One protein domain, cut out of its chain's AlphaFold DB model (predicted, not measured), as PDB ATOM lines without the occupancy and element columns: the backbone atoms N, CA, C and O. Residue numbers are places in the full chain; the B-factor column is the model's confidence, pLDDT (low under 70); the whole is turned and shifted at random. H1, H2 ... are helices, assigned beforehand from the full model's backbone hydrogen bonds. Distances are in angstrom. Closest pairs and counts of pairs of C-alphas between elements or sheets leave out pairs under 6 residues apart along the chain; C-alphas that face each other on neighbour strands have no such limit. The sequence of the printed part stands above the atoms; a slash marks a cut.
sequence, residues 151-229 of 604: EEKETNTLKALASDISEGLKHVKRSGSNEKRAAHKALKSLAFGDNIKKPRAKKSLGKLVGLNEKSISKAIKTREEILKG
ATOM      1  N   GLU A 151      12.423   0.330  17.290       84.12
ATOM      2  CA  GLU A 151      11.801  -0.421  16.189       84.12
ATOM      3  C   GLU A 151      10.448  -1.014  16.591       84.12
ATOM      4  O   GLU A 151       9.530  -1.109  15.783       84.12
ATOM      5  N   GLU A 152      10.295  -1.447  17.841       84.19
ATOM      6  CA  GLU A 152       9.026  -1.962  18.345       84.19
ATOM      7  C   GLU A 152       7.960  -0.862  18.372       84.19
ATOM      8  O   GLU A 152       6.870  -1.060  17.827       84.19
ATOM      9  N   LYS A 153       8.306   0.319  18.903       84.94
ATOM     10  CA  LYS A 153       7.451   1.512  18.843       84.94
ATOM     11  C   LYS A 153       7.110   1.881  17.402       84.94
ATOM     12  O   LYS A 153       5.934   2.059  17.111       84.94
ATOM     13  N   GLU A 154       8.091   1.916  16.504       86.25
ATOM     14  CA  GLU A 154       7.878   2.203  15.080       86.25
ATOM     15  C   GLU A 154       6.954   1.168  14.422       86.25
ATOM     16  O   GLU A 154       6.021   1.504  13.699       86.25
ATOM     17  N   THR A 155       7.133  -0.122  14.714       87.81
ATOM     18  CA  THR A 155       6.241  -1.147  14.158       87.81
ATOM     19  C   THR A 155       4.821  -1.037  14.701       87.81
ATOM     20  O   THR A 155       3.876  -1.349  13.977       87.81
ATOM     21  N   ASN A 156       4.650  -0.587  15.944       87.00
ATOM     22  CA  ASN A 156       3.333  -0.357  16.527       87.00
ATOM     23  C   ASN A 156       2.666   0.892  15.935       87.00
ATOM     24  O   ASN A 156       1.489   0.822  15.588       87.00
ATOM     25  N   THR A 157       3.404   1.987  15.727       87.94
ATOM     26  CA  THR A 157       2.867   3.188  15.064       87.94
ATOM     27  C   THR A 157       2.496   2.908  13.608       87.94
ATOM     28  O   THR A 157       1.413   3.289  13.169       87.94
ATOM     29  N   LEU A 158       3.318   2.155  12.870       88.25
ATOM     30  CA  LEU A 158       3.008   1.744  11.497       88.25
ATOM     31  C   LEU A 158       1.787   0.817  11.419       88.25
ATOM     32  O   LEU A 158       1.004   0.907  10.472       88.25
ATOM     33  N   LYS A 159       1.597  -0.073  12.401       88.94
ATOM     34  CA  LYS A 159       0.391  -0.913  12.494       88.94
ATOM     35  C   LYS A 159      -0.864  -0.091  12.783       88.94
ATOM     36  O   LYS A 159      -1.902  -0.385  12.193       88.94
ATOM     37  N   ALA A 160      -0.773   0.910  13.659       89.75
ATOM     38  CA  ALA A 160      -1.877   1.829  13.929       89.75
ATOM     39  C   ALA A 160      -2.264   2.588  12.650       89.75
ATOM     40  O   ALA A 160      -3.399   2.475  12.201       89.75
ATOM     41  N   LEU A 161      -1.286   3.185  11.957       89.12
ATOM     42  CA  LEU A 161      -1.510   3.867  10.678       89.12
ATOM     43  C   LEU A 161      -2.145   2.947   9.620       89.12
ATOM     44  O   LEU A 161      -3.061   3.342   8.902       89.12
ATOM     45  N   ALA A 162      -1.677   1.701   9.505       88.81
ATOM     46  CA  ALA A 162      -2.267   0.735   8.579       88.81
ATOM     47  C   ALA A 162      -3.723   0.383   8.941       88.81
ATOM     48  O   ALA A 162      -4.533   0.128   8.044       88.81
ATOM     49  N   SER A 163      -4.053   0.383  10.235       89.19
ATOM     50  CA  SER A 163      -5.412   0.152  10.729       89.19
ATOM     51  C   SER A 163      -6.326   1.325  10.377       89.19
ATOM     52  O   SER A 163      -7.386   1.084   9.801       89.19
ATOM     53  N   ASP A 164      -5.865   2.564  10.569       90.06
ATOM     54  CA  ASP A 164      -6.599   3.784  10.194       90.06
ATOM     55  C   ASP A 164      -6.873   3.833   8.683       90.06
ATOM     56  O   ASP A 164      -7.989   4.110   8.240       90.06
ATOM     57  N   ILE A 165      -5.877   3.476   7.860       89.31
ATOM     58  CA  ILE A 165      -6.049   3.361   6.402       89.31
ATOM     59  C   ILE A 165      -7.114   2.305   6.063       89.31
ATOM     60  O   ILE A 165      -7.947   2.524   5.179       89.31
ATOM     61  N   SER A 166      -7.110   1.153   6.744       88.56
ATOM     62  CA  SER A 166      -8.115   0.104   6.526       88.56
ATOM     63  C   SER A 166      -9.516   0.564   6.931       88.56
ATOM     64  O   SER A 166     -10.484   0.293   6.216       88.56
ATOM     65  N   GLU A 167      -9.640   1.277   8.047       88.81
ATOM     66  CA  GLU A 167     -10.898   1.843   8.523       88.81
ATOM     67  C   GLU A 167     -11.451   2.881   7.542       88.81
ATOM     68  O   GLU A 167     -12.578   2.722   7.059       88.81
ATOM     69  N   GLY A 168     -10.634   3.854   7.131       85.75
ATOM     70  CA  GLY A 168     -11.003   4.837   6.113       85.75
ATOM     71  C   GLY A 168     -11.472   4.170   4.815       85.75
ATOM     72  O   GLY A 168     -12.538   4.492   4.285       85.75
ATOM     73  N   LEU A 169     -10.755   3.146   4.341       86.81
ATOM     74  CA  LEU A 169     -11.165   2.375   3.163       86.81
ATOM     75  C   LEU A 169     -12.510   1.658   3.358       86.81
ATOM     76  O   LEU A 169     -13.314   1.612   2.423       86.81
ATOM     77  N   LYS A 170     -12.792   1.109   4.547       84.88
ATOM     78  CA  LYS A 170     -14.079   0.460   4.856       84.88
ATOM     79  C   LYS A 170     -15.234   1.458   4.865       84.88
ATOM     80  O   LYS A 170     -16.292   1.130   4.325       84.88
ATOM     81  N   HIS A 171     -15.046   2.655   5.422       81.88
ATOM     82  CA  HIS A 171     -16.081   3.693   5.441       81.88
ATOM     83  C   HIS A 171     -16.503   4.111   4.034       81.88
ATOM     84  O   HIS A 171     -17.698   4.174   3.740       81.88
ATOM     85  N   VAL A 172     -15.536   4.314   3.138       80.00
ATOM     86  CA  VAL A 172     -15.841   4.745   1.770       80.00
ATOM     87  C   VAL A 172     -16.408   3.592   0.918       80.00
ATOM     88  O   VAL A 172     -17.253   3.813   0.054       80.00
ATOM     89  N   LYS A 173     -16.023   2.335   1.190       72.06
ATOM     90  CA  LYS A 173     -16.446   1.150   0.414       72.06
ATOM     91  C   LYS A 173     -17.930   0.767   0.567       72.06
ATOM     92  O   LYS A 173     -18.464   0.102  -0.317       72.06
ATOM     93  N   ARG A 174     -18.605   1.128   1.666       63.19
ATOM     94  CA  ARG A 174     -19.943   0.598   2.026       63.19
ATOM     95  C   ARG A 174     -21.119   1.074   1.155       63.19
ATOM     96  O   ARG A 174     -22.228   0.602   1.377       63.19
ATOM     97  N   SER A 175     -20.933   1.957   0.167       56.56
ATOM     98  CA  SER A 175     -22.036   2.413  -0.697       56.56
ATOM     99  C   SER A 175     -21.748   2.276  -2.194       56.56
ATOM    100  O   SER A 175     -20.607   2.340  -2.647       56.56
ATOM    101  N   GLY A 176     -22.815   2.087  -2.975       63.28
ATOM    102  CA  GLY A 176     -22.763   1.968  -4.435       63.28
ATOM    103  C   GLY A 176     -22.757   3.298  -5.201       63.28
ATOM    104  O   GLY A 176     -22.896   3.258  -6.418       63.28
ATOM    105  N   SER A 177     -22.633   4.450  -4.526       75.81
ATOM    106  CA  SER A 177     -22.628   5.770  -5.186       75.81
ATOM    107  C   SER A 177     -21.345   5.997  -5.996       75.81
ATOM    108  O   SER A 177     -20.259   5.566  -5.593       75.81
ATOM    109  N   ASN A 178     -21.465   6.704  -7.126       72.44
ATOM    110  CA  ASN A 178     -20.336   7.057  -7.986       72.44
ATOM    111  C   ASN A 178     -19.313   7.945  -7.261       72.44
ATOM    112  O   ASN A 178     -18.119   7.675  -7.361       72.44
ATOM    113  N   GLU A 179     -19.758   8.911  -6.453       75.69
ATOM    114  CA  GLU A 179     -18.882   9.804  -5.674       75.69
ATOM    115  C   GLU A 179     -18.052   9.047  -4.638       75.69
ATOM    116  O   GLU A 179     -16.839   9.222  -4.543       75.69
ATOM    117  N   LYS A 180     -18.673   8.129  -3.887       78.50
ATOM    118  CA  LYS A 180     -17.934   7.327  -2.900       78.50
ATOM    119  C   LYS A 180     -16.985   6.344  -3.586       78.50
ATOM    120  O   LYS A 180     -15.878   6.117  -3.109       78.50
ATOM    121  N   ARG A 181     -17.350   5.803  -4.754       79.25
ATOM    122  CA  ARG A 181     -16.432   4.987  -5.567       79.25
ATOM    123  C   ARG A 181     -15.224   5.803  -6.042       79.25
ATOM    124  O   ARG A 181     -14.104   5.287  -6.001       79.25
ATOM    125  N   ALA A 182     -15.454   7.048  -6.443       80.06
ATOM    126  CA  ALA A 182     -14.436   8.032  -6.787       80.06
ATOM    127  C   ALA A 182     -13.505   8.321  -5.593       80.06
ATOM    128  O   ALA A 182     -12.305   8.063  -5.682       80.06
ATOM    129  N   ALA A 183     -14.059   8.694  -4.438       82.44
ATOM    130  CA  ALA A 183     -13.305   8.922  -3.206       82.44
ATOM    131  C   ALA A 183     -12.494   7.685  -2.769       82.44
ATOM    132  O   ALA A 183     -11.339   7.793  -2.364       82.44
ATOM    133  N   HIS A 184     -13.048   6.478  -2.915       85.75
ATOM    134  CA  HIS A 184     -12.346   5.231  -2.596       85.75
ATOM    135  C   HIS A 184     -11.182   4.961  -3.562       85.75
ATOM    136  O   HIS A 184     -10.168   4.390  -3.159       85.75
ATOM    137  N   LYS A 185     -11.303   5.361  -4.836       84.38
ATOM    138  CA  LYS A 185     -10.204   5.302  -5.811       84.38
ATOM    139  C   LYS A 185      -9.113   6.318  -5.450       84.38
ATOM    140  O   LYS A 185      -7.950   5.924  -5.397       84.38
ATOM    141  N   ALA A 186      -9.496   7.553  -5.119       84.75
ATOM    142  CA  ALA A 186      -8.588   8.627  -4.706       84.75
ATOM    143  C   ALA A 186      -7.777   8.255  -3.455       84.75
ATOM    144  O   ALA A 186      -6.547   8.333  -3.451       84.75
ATOM    145  N   LEU A 187      -8.458   7.757  -2.418       87.50
ATOM    146  CA  LEU A 187      -7.835   7.334  -1.163       87.50
ATOM    147  C   LEU A 187      -6.788   6.234  -1.397       87.50
ATOM    148  O   LEU A 187      -5.710   6.267  -0.811       87.50
ATOM    149  N   LYS A 188      -7.062   5.284  -2.300       89.12
ATOM    150  CA  LYS A 188      -6.098   4.236  -2.663       89.12
ATOM    151  C   LYS A 188      -4.862   4.790  -3.369       89.12
ATOM    152  O   LYS A 188      -3.757   4.388  -3.017       89.12
ATOM    153  N   SER A 189      -5.025   5.669  -4.360       87.38
ATOM    154  CA  SER A 189      -3.881   6.276  -5.062       87.38
ATOM    155  C   SER A 189      -3.039   7.165  -4.141       87.38
ATOM    156  O   SER A 189      -1.820   7.236  -4.292       87.38
ATOM    157  N   LEU A 190      -3.665   7.800  -3.146       86.88
ATOM    158  CA  LEU A 190      -2.956   8.601  -2.150       86.88
ATOM    159  C   LEU A 190      -2.182   7.726  -1.152       86.88
ATOM    160  O   LEU A 190      -1.024   8.016  -0.852       86.88
ATOM    161  N   ALA A 191      -2.792   6.632  -0.687       86.38
ATOM    162  CA  ALA A 191      -2.211   5.748   0.321       86.38
ATOM    163  C   ALA A 191      -1.079   4.846  -0.210       86.38
ATOM    164  O   ALA A 191      -0.194   4.463   0.553       86.38
ATOM    165  N   PHE A 192      -1.087   4.484  -1.501       89.38
ATOM    166  CA  PHE A 192      -0.115   3.546  -2.077       89.38
ATOM    167  C   PHE A 192       0.717   4.192  -3.188       89.38
ATOM    168  O   PHE A 192       0.169   4.687  -4.167       89.38
ATOM    169  N   GLY A 193       2.047   4.131  -3.063       86.56
ATOM    170  CA  GLY A 193       2.997   4.670  -4.044       86.56
ATOM    171  C   GLY A 193       4.201   3.756  -4.295       86.56
ATOM    172  O   GLY A 193       4.196   2.578  -3.918       86.56
ATOM    173  N   ASP A 194       5.249   4.309  -4.908       85.00
ATOM    174  CA  ASP A 194       6.402   3.553  -5.429       85.00
ATOM    175  C   ASP A 194       7.184   2.756  -4.381       85.00
ATOM    176  O   ASP A 194       7.704   1.676  -4.674       85.00
ATOM    177  N   ASN A 195       7.185   3.206  -3.125       83.62
ATOM    178  CA  ASN A 195       7.835   2.496  -2.019       83.62
ATOM    179  C   ASN A 195       7.299   1.061  -1.825       83.62
ATOM    180  O   ASN A 195       7.988   0.206  -1.269       83.62
ATOM    181  N   ILE A 196       6.090   0.763  -2.320       84.50
ATOM    182  CA  ILE A 196       5.429  -0.547  -2.201       84.50
ATOM    183  C   ILE A 196       5.364  -1.257  -3.572       84.50
ATOM    184  O   ILE A 196       4.629  -2.220  -3.756       84.50
ATOM    185  N   LYS A 197       6.151  -0.845  -4.575       84.00
ATOM    186  CA  LYS A 197       6.093  -1.426  -5.934       84.00
ATOM    187  C   LYS A 197       6.511  -2.905  -5.996       84.00
ATOM    188  O   LYS A 197       6.015  -3.650  -6.845       84.00
ATOM    189  N   LYS A 198       7.355  -3.361  -5.062       88.31
ATOM    190  CA  LYS A 198       7.854  -4.749  -4.985       88.31
ATOM    191  C   LYS A 198       6.731  -5.747  -4.614       88.31
ATOM    192  O   LYS A 198       6.049  -5.519  -3.614       88.31
ATOM    193  N   PRO A 199       6.591  -6.906  -5.297       85.62
ATOM    194  CA  PRO A 199       5.500  -7.869  -5.050       85.62
ATOM    195  C   PRO A 199       5.371  -8.332  -3.591       85.62
ATOM    196  O   PRO A 199       4.282  -8.353  -3.017       85.62
ATOM    197  N   ARG A 200       6.501  -8.628  -2.930       87.25
ATOM    198  CA  ARG A 200       6.511  -9.036  -1.512       87.25
ATOM    199  C   ARG A 200       5.959  -7.945  -0.585       87.25
ATOM    200  O   ARG A 200       5.219  -8.263   0.343       87.25
ATOM    201  N   ALA A 201       6.281  -6.678  -0.858       85.88
ATOM    202  CA  ALA A 201       5.792  -5.542  -0.082       85.88
ATOM    203  C   ALA A 201       4.280  -5.349  -0.279       85.88
ATOM    204  O   ALA A 201       3.558  -5.209   0.706       85.88
ATOM    205  N   LYS A 202       3.782  -5.466  -1.522       89.19
ATOM    206  CA  LYS A 202       2.341  -5.418  -1.833       89.19
ATOM    207  C   LYS A 202       1.556  -6.492  -1.096       89.19
ATOM    208  O   LYS A 202       0.518  -6.200  -0.511       89.19
ATOM    209  N   LYS A 203       2.054  -7.732  -1.102       88.56
ATOM    210  CA  LYS A 203       1.390  -8.862  -0.439       88.56
ATOM    211  C   LYS A 203       1.375  -8.705   1.082       88.56
ATOM    212  O   LYS A 203       0.368  -9.023   1.707       88.56
ATOM    213  N   SER A 204       2.468  -8.211   1.670       87.25
ATOM    214  CA  SER A 204       2.548  -7.945   3.112       87.25
ATOM    215  C   SER A 204       1.603  -6.815   3.529       87.25
ATOM    216  O   SER A 204       0.768  -7.005   4.411       87.25
ATOM    217  N   LEU A 205       1.660  -5.673   2.835       87.69
ATOM    218  CA  LEU A 205       0.794  -4.534   3.122       87.69
ATOM    219  C   LEU A 205      -0.679  -4.868   2.879       87.69
ATOM    220  O   LEU A 205      -1.517  -4.536   3.706       87.69
ATOM    221  N   GLY A 206      -0.997  -5.586   1.799       87.88
ATOM    222  CA  GLY A 206      -2.363  -6.013   1.492       87.88
ATOM    223  C   GLY A 206      -3.011  -6.827   2.610       87.88
ATOM    224  O   GLY A 206      -4.192  -6.628   2.892       87.88
ATOM    225  N   LYS A 207      -2.238  -7.671   3.312       88.62
ATOM    226  CA  LYS A 207      -2.717  -8.378   4.513       88.62
ATOM    227  C   LYS A 207      -3.012  -7.427   5.675       88.62
ATOM    228  O   LYS A 207      -4.002  -7.637   6.363       88.62
ATOM    229  N   LEU A 208      -2.183  -6.401   5.875       87.44
ATOM    230  CA  LEU A 208      -2.369  -5.388   6.923       87.44
ATOM    231  C   LEU A 208      -3.599  -4.503   6.668       87.44
ATOM    232  O   LEU A 208      -4.354  -4.247   7.596       87.44
ATOM    233  N   VAL A 209      -3.829  -4.070   5.422       87.00
ATOM    234  CA  VAL A 209      -4.914  -3.121   5.089       87.00
ATOM    235  C   VAL A 209      -6.200  -3.783   4.571       87.00
ATOM    236  O   VAL A 209      -7.194  -3.098   4.327       87.00
ATOM    237  N   GLY A 210      -6.214  -5.108   4.396       87.44
ATOM    238  CA  GLY A 210      -7.371  -5.856   3.886       87.44
ATOM    239  C   GLY A 210      -7.638  -5.667   2.385       87.44
ATOM    240  O   GLY A 210      -8.792  -5.675   1.951       87.44
ATOM    241  N   LEU A 211      -6.589  -5.481   1.576       87.75
ATOM    242  CA  LEU A 211      -6.678  -5.331   0.119       87.75
ATOM    243  C   LEU A 211      -5.900  -6.428  -0.613       87.75
ATOM    244  O   LEU A 211      -4.868  -6.907  -0.149       87.75
ATOM    245  N   ASN A 212      -6.362  -6.795  -1.810       89.50
ATOM    246  CA  ASN A 212      -5.620  -7.712  -2.672       89.50
ATOM    247  C   ASN A 212      -4.476  -6.997  -3.420       89.50
ATOM    248  O   ASN A 212      -4.518  -5.794  -3.689       89.50
ATOM    249  N   GLU A 213      -3.454  -7.763  -3.806       89.75
ATOM    250  CA  GLU A 213      -2.262  -7.255  -4.502       89.75
ATOM    251  C   GLU A 213      -2.598  -6.536  -5.820       89.75
ATOM    252  O   GLU A 213      -1.996  -5.510  -6.156       89.75
ATOM    253  N   LYS A 214      -3.605  -7.038  -6.549       90.12
ATOM    254  CA  LYS A 214      -4.093  -6.425  -7.791       90.12
ATOM    255  C   LYS A 214      -4.663  -5.026  -7.542       90.12
ATOM    256  O   LYS A 214      -4.397  -4.121  -8.326       90.12
ATOM    257  N   SER A 215      -5.408  -4.817  -6.452       88.69
ATOM    258  CA  SER A 215      -5.962  -3.503  -6.104       88.69
ATOM    259  C   SER A 215      -4.872  -2.502  -5.741       88.69
ATOM    260  O   SER A 215      -5.002  -1.341  -6.113       88.69
ATOM    261  N   ILE A 216      -3.826  -2.925  -5.028       90.50
ATOM    262  CA  ILE A 216      -2.690  -2.052  -4.692       90.50
ATOM    263  C   ILE A 216      -1.910  -1.702  -5.963       90.50
ATOM    264  O   ILE A 216      -1.568  -0.547  -6.181       90.50
ATOM    265  N   SER A 217      -1.696  -2.673  -6.854       90.19
ATOM    266  CA  SER A 217      -1.011  -2.428  -8.130       90.19
ATOM    267  C   SER A 217      -1.772  -1.442  -9.020       90.19
ATOM    268  O   SER A 217      -1.157  -0.545  -9.586       90.19
ATOM    269  N   LYS A 218      -3.107  -1.557  -9.097       90.12
ATOM    270  CA  LYS A 218      -3.946  -0.575  -9.804       90.12
ATOM    271  C   LYS A 218      -3.845   0.818  -9.180       90.12
ATOM    272  O   LYS A 218      -3.737   1.785  -9.915       90.12
ATOM    273  N   ALA A 219      -3.845   0.913  -7.850       89.81
ATOM    274  CA  ALA A 219      -3.725   2.188  -7.147       89.81
ATOM    275  C   ALA A 219      -2.398   2.903  -7.437       89.81
ATOM    276  O   ALA A 219      -2.403   4.100  -7.705       89.81
ATOM    277  N   ILE A 220      -1.287   2.155  -7.445       90.50
ATOM    278  CA  ILE A 220       0.040   2.680  -7.799       90.50
ATOM    279  C   ILE A 220       0.047   3.163  -9.251       90.50
ATOM    280  O   ILE A 220       0.478   4.280  -9.504       90.50
ATOM    281  N   LYS A 221      -0.501   2.378 -10.189       89.06
ATOM    282  CA  LYS A 221      -0.595   2.787 -11.598       89.06
ATOM    283  C   LYS A 221      -1.405   4.078 -11.765       89.06
ATOM    284  O   LYS A 221      -0.947   5.003 -12.414       89.06
ATOM    285  N   THR A 222      -2.569   4.165 -11.122       85.25
ATOM    286  CA  THR A 222      -3.392   5.384 -11.142       85.25
ATOM    287  C   THR A 222      -2.654   6.578 -10.535       85.25
ATOM    288  O   THR A 222      -2.758   7.679 -11.055       85.25
ATOM    289  N   ARG A 223      -1.883   6.385  -9.458       86.88
ATOM    290  CA  ARG A 223      -1.042   7.448  -8.895       86.88
ATOM    291  C   ARG A 223       0.034   7.903  -9.886       86.88
ATOM    292  O   ARG A 223       0.243   9.100 -10.013       86.88
ATOM    293  N   GLU A 224       0.699   6.974 -10.572       86.88
ATOM    294  CA  GLU A 224       1.694   7.290 -11.608       86.88
ATOM    295  C   GLU A 224       1.062   8.075 -12.772       86.88
ATOM    296  O   GLU A 224       1.620   9.083 -13.185       86.88
ATOM    297  N   GLU A 225      -0.116   7.658 -13.251       84.38
ATOM    298  CA  GLU A 225      -0.882   8.357 -14.298       84.38
ATOM    299  C   GLU A 225      -1.255   9.789 -13.863       84.38
ATOM    300  O   GLU A 225      -1.083  10.728 -14.637       84.38
ATOM    301  N   ILE A 226      -1.700   9.980 -12.612       81.19
ATOM    302  CA  ILE A 226      -2.020  11.309 -12.055       81.19
ATOM    303  C   ILE A 226      -0.762  12.183 -11.955       81.19
ATOM    304  O   ILE A 226      -0.792  13.342 -12.352       81.19
ATOM    305  N   LEU A 227       0.355  11.646 -11.446       78.75
ATOM    306  CA  LEU A 227       1.599  12.412 -11.279       78.75
ATOM    307  C   LEU A 227       2.256  12.790 -12.614       78.75
ATOM    308  O   LEU A 227       2.951  13.798 -12.677       78.75
ATOM    309  N   LYS A 228       2.038  11.997 -13.669       81.19
ATOM    310  CA  LYS A 228       2.482  12.304 -15.037       81.19
ATOM    311  C   LYS A 228       1.546  13.257 -15.788       81.19
ATOM    312  O   LYS A 228       1.891  13.675 -16.887       81.19
ATOM    313  N   GLY A 229       0.373  13.579 -15.232       69.81
ATOM    314  CA  GLY A 229      -0.656  14.374 -15.913       69.81
ATOM    315  C   GLY A 229      -1.390  13.624 -17.034       69.81
ATOM    316  O   GLY A 229      -2.061  14.238 -17.855       69.81
TER     317      GLY A 229
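This is residues 151 to 229 of the 604 residues of the protein "Predicted protein" of Nematostella vectensis (UniProt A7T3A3). Look for a long helix, H1, with the shorter H2 folded back beside its later part as a helical hairpin; H3 and H4 pack crosswise on this hairpin, H3 on H1 and H4 on H2, and also cross-pack on each other near the start of H4. The first residues of H1, 151 to 158, stick out from this body as a free arm. The printed part has 79 residues with four named helices, H1, H2, H3 and H4 in chain order, and no named strand; its class is all helix. It is compact, with a radius of gyration of the C-alphas of 13.0 A, and its C-alphas span 40 by 28 by 19 A.

Begin with H1, residues 151 to 173, the longest helix. H2, residues 178 to 191, touches it and forms a hairpin with it, at a shallow tilt of 16 degrees, opposite ways; H1 touches H2 with residues 165 to 173 alone, and the closest C-alphas, of Val 172 and His 184, are 5.6 A apart. Look next at H3, residues 199 to 209, which touches residues 159 to 166 of H1 alone; the closest C-alphas, of Ser 166 and Val 209, are 4.8 A apart, and the tilt of 71 degrees is only just about perpendicular. H4, residues 213 to 227, touches residues 185 to 190 of H2 alone, about perpendicular at 88 degrees, with the C-alphas of Ser 189 and Ala 219 closest at 4.6 A. With residues 213 to 217 alone H4 also touches H3, about perpendicular at 79 degrees, with the C-alphas of Lys 202 and Glu 213 closest at 5.6 A. The helix packing is mostly crossed, with one of the four touching pairs at a shallow tilt. H1 and H4 are apart, and so are H2 and H3. In H1, H2, H3 and H4 every O i to N i+4 pair is within hydrogen-bond range.

Find C-alpha 151 at (11.801, -0.421, 16.189); from there H1 runs 32.4 A to C-alpha 173. H2 begins at C-alpha 178, at (-20.336, 7.057, -7.986), and is 20.0 A long. H3 measures 15.3 A from C-alpha 199 to C-alpha 209. H4 is 21.2 A long and ends at C-alpha 227, at (1.599, 12.412, -11.279).

The two C-alphas farthest apart are those of Glu 151 and Ser 177, at 41.0 A. The printed part has no cut. The links from H1 to H2 and from H3 to H4 are tight, and the one from H2 to H3, with 7 residues, is short. Residues 174 to 179 stand free, as do residues 151 to 158. The mean pLDDT of the printed part is 84.8; look at residues 174 to 176 and residue 229 for values under 70.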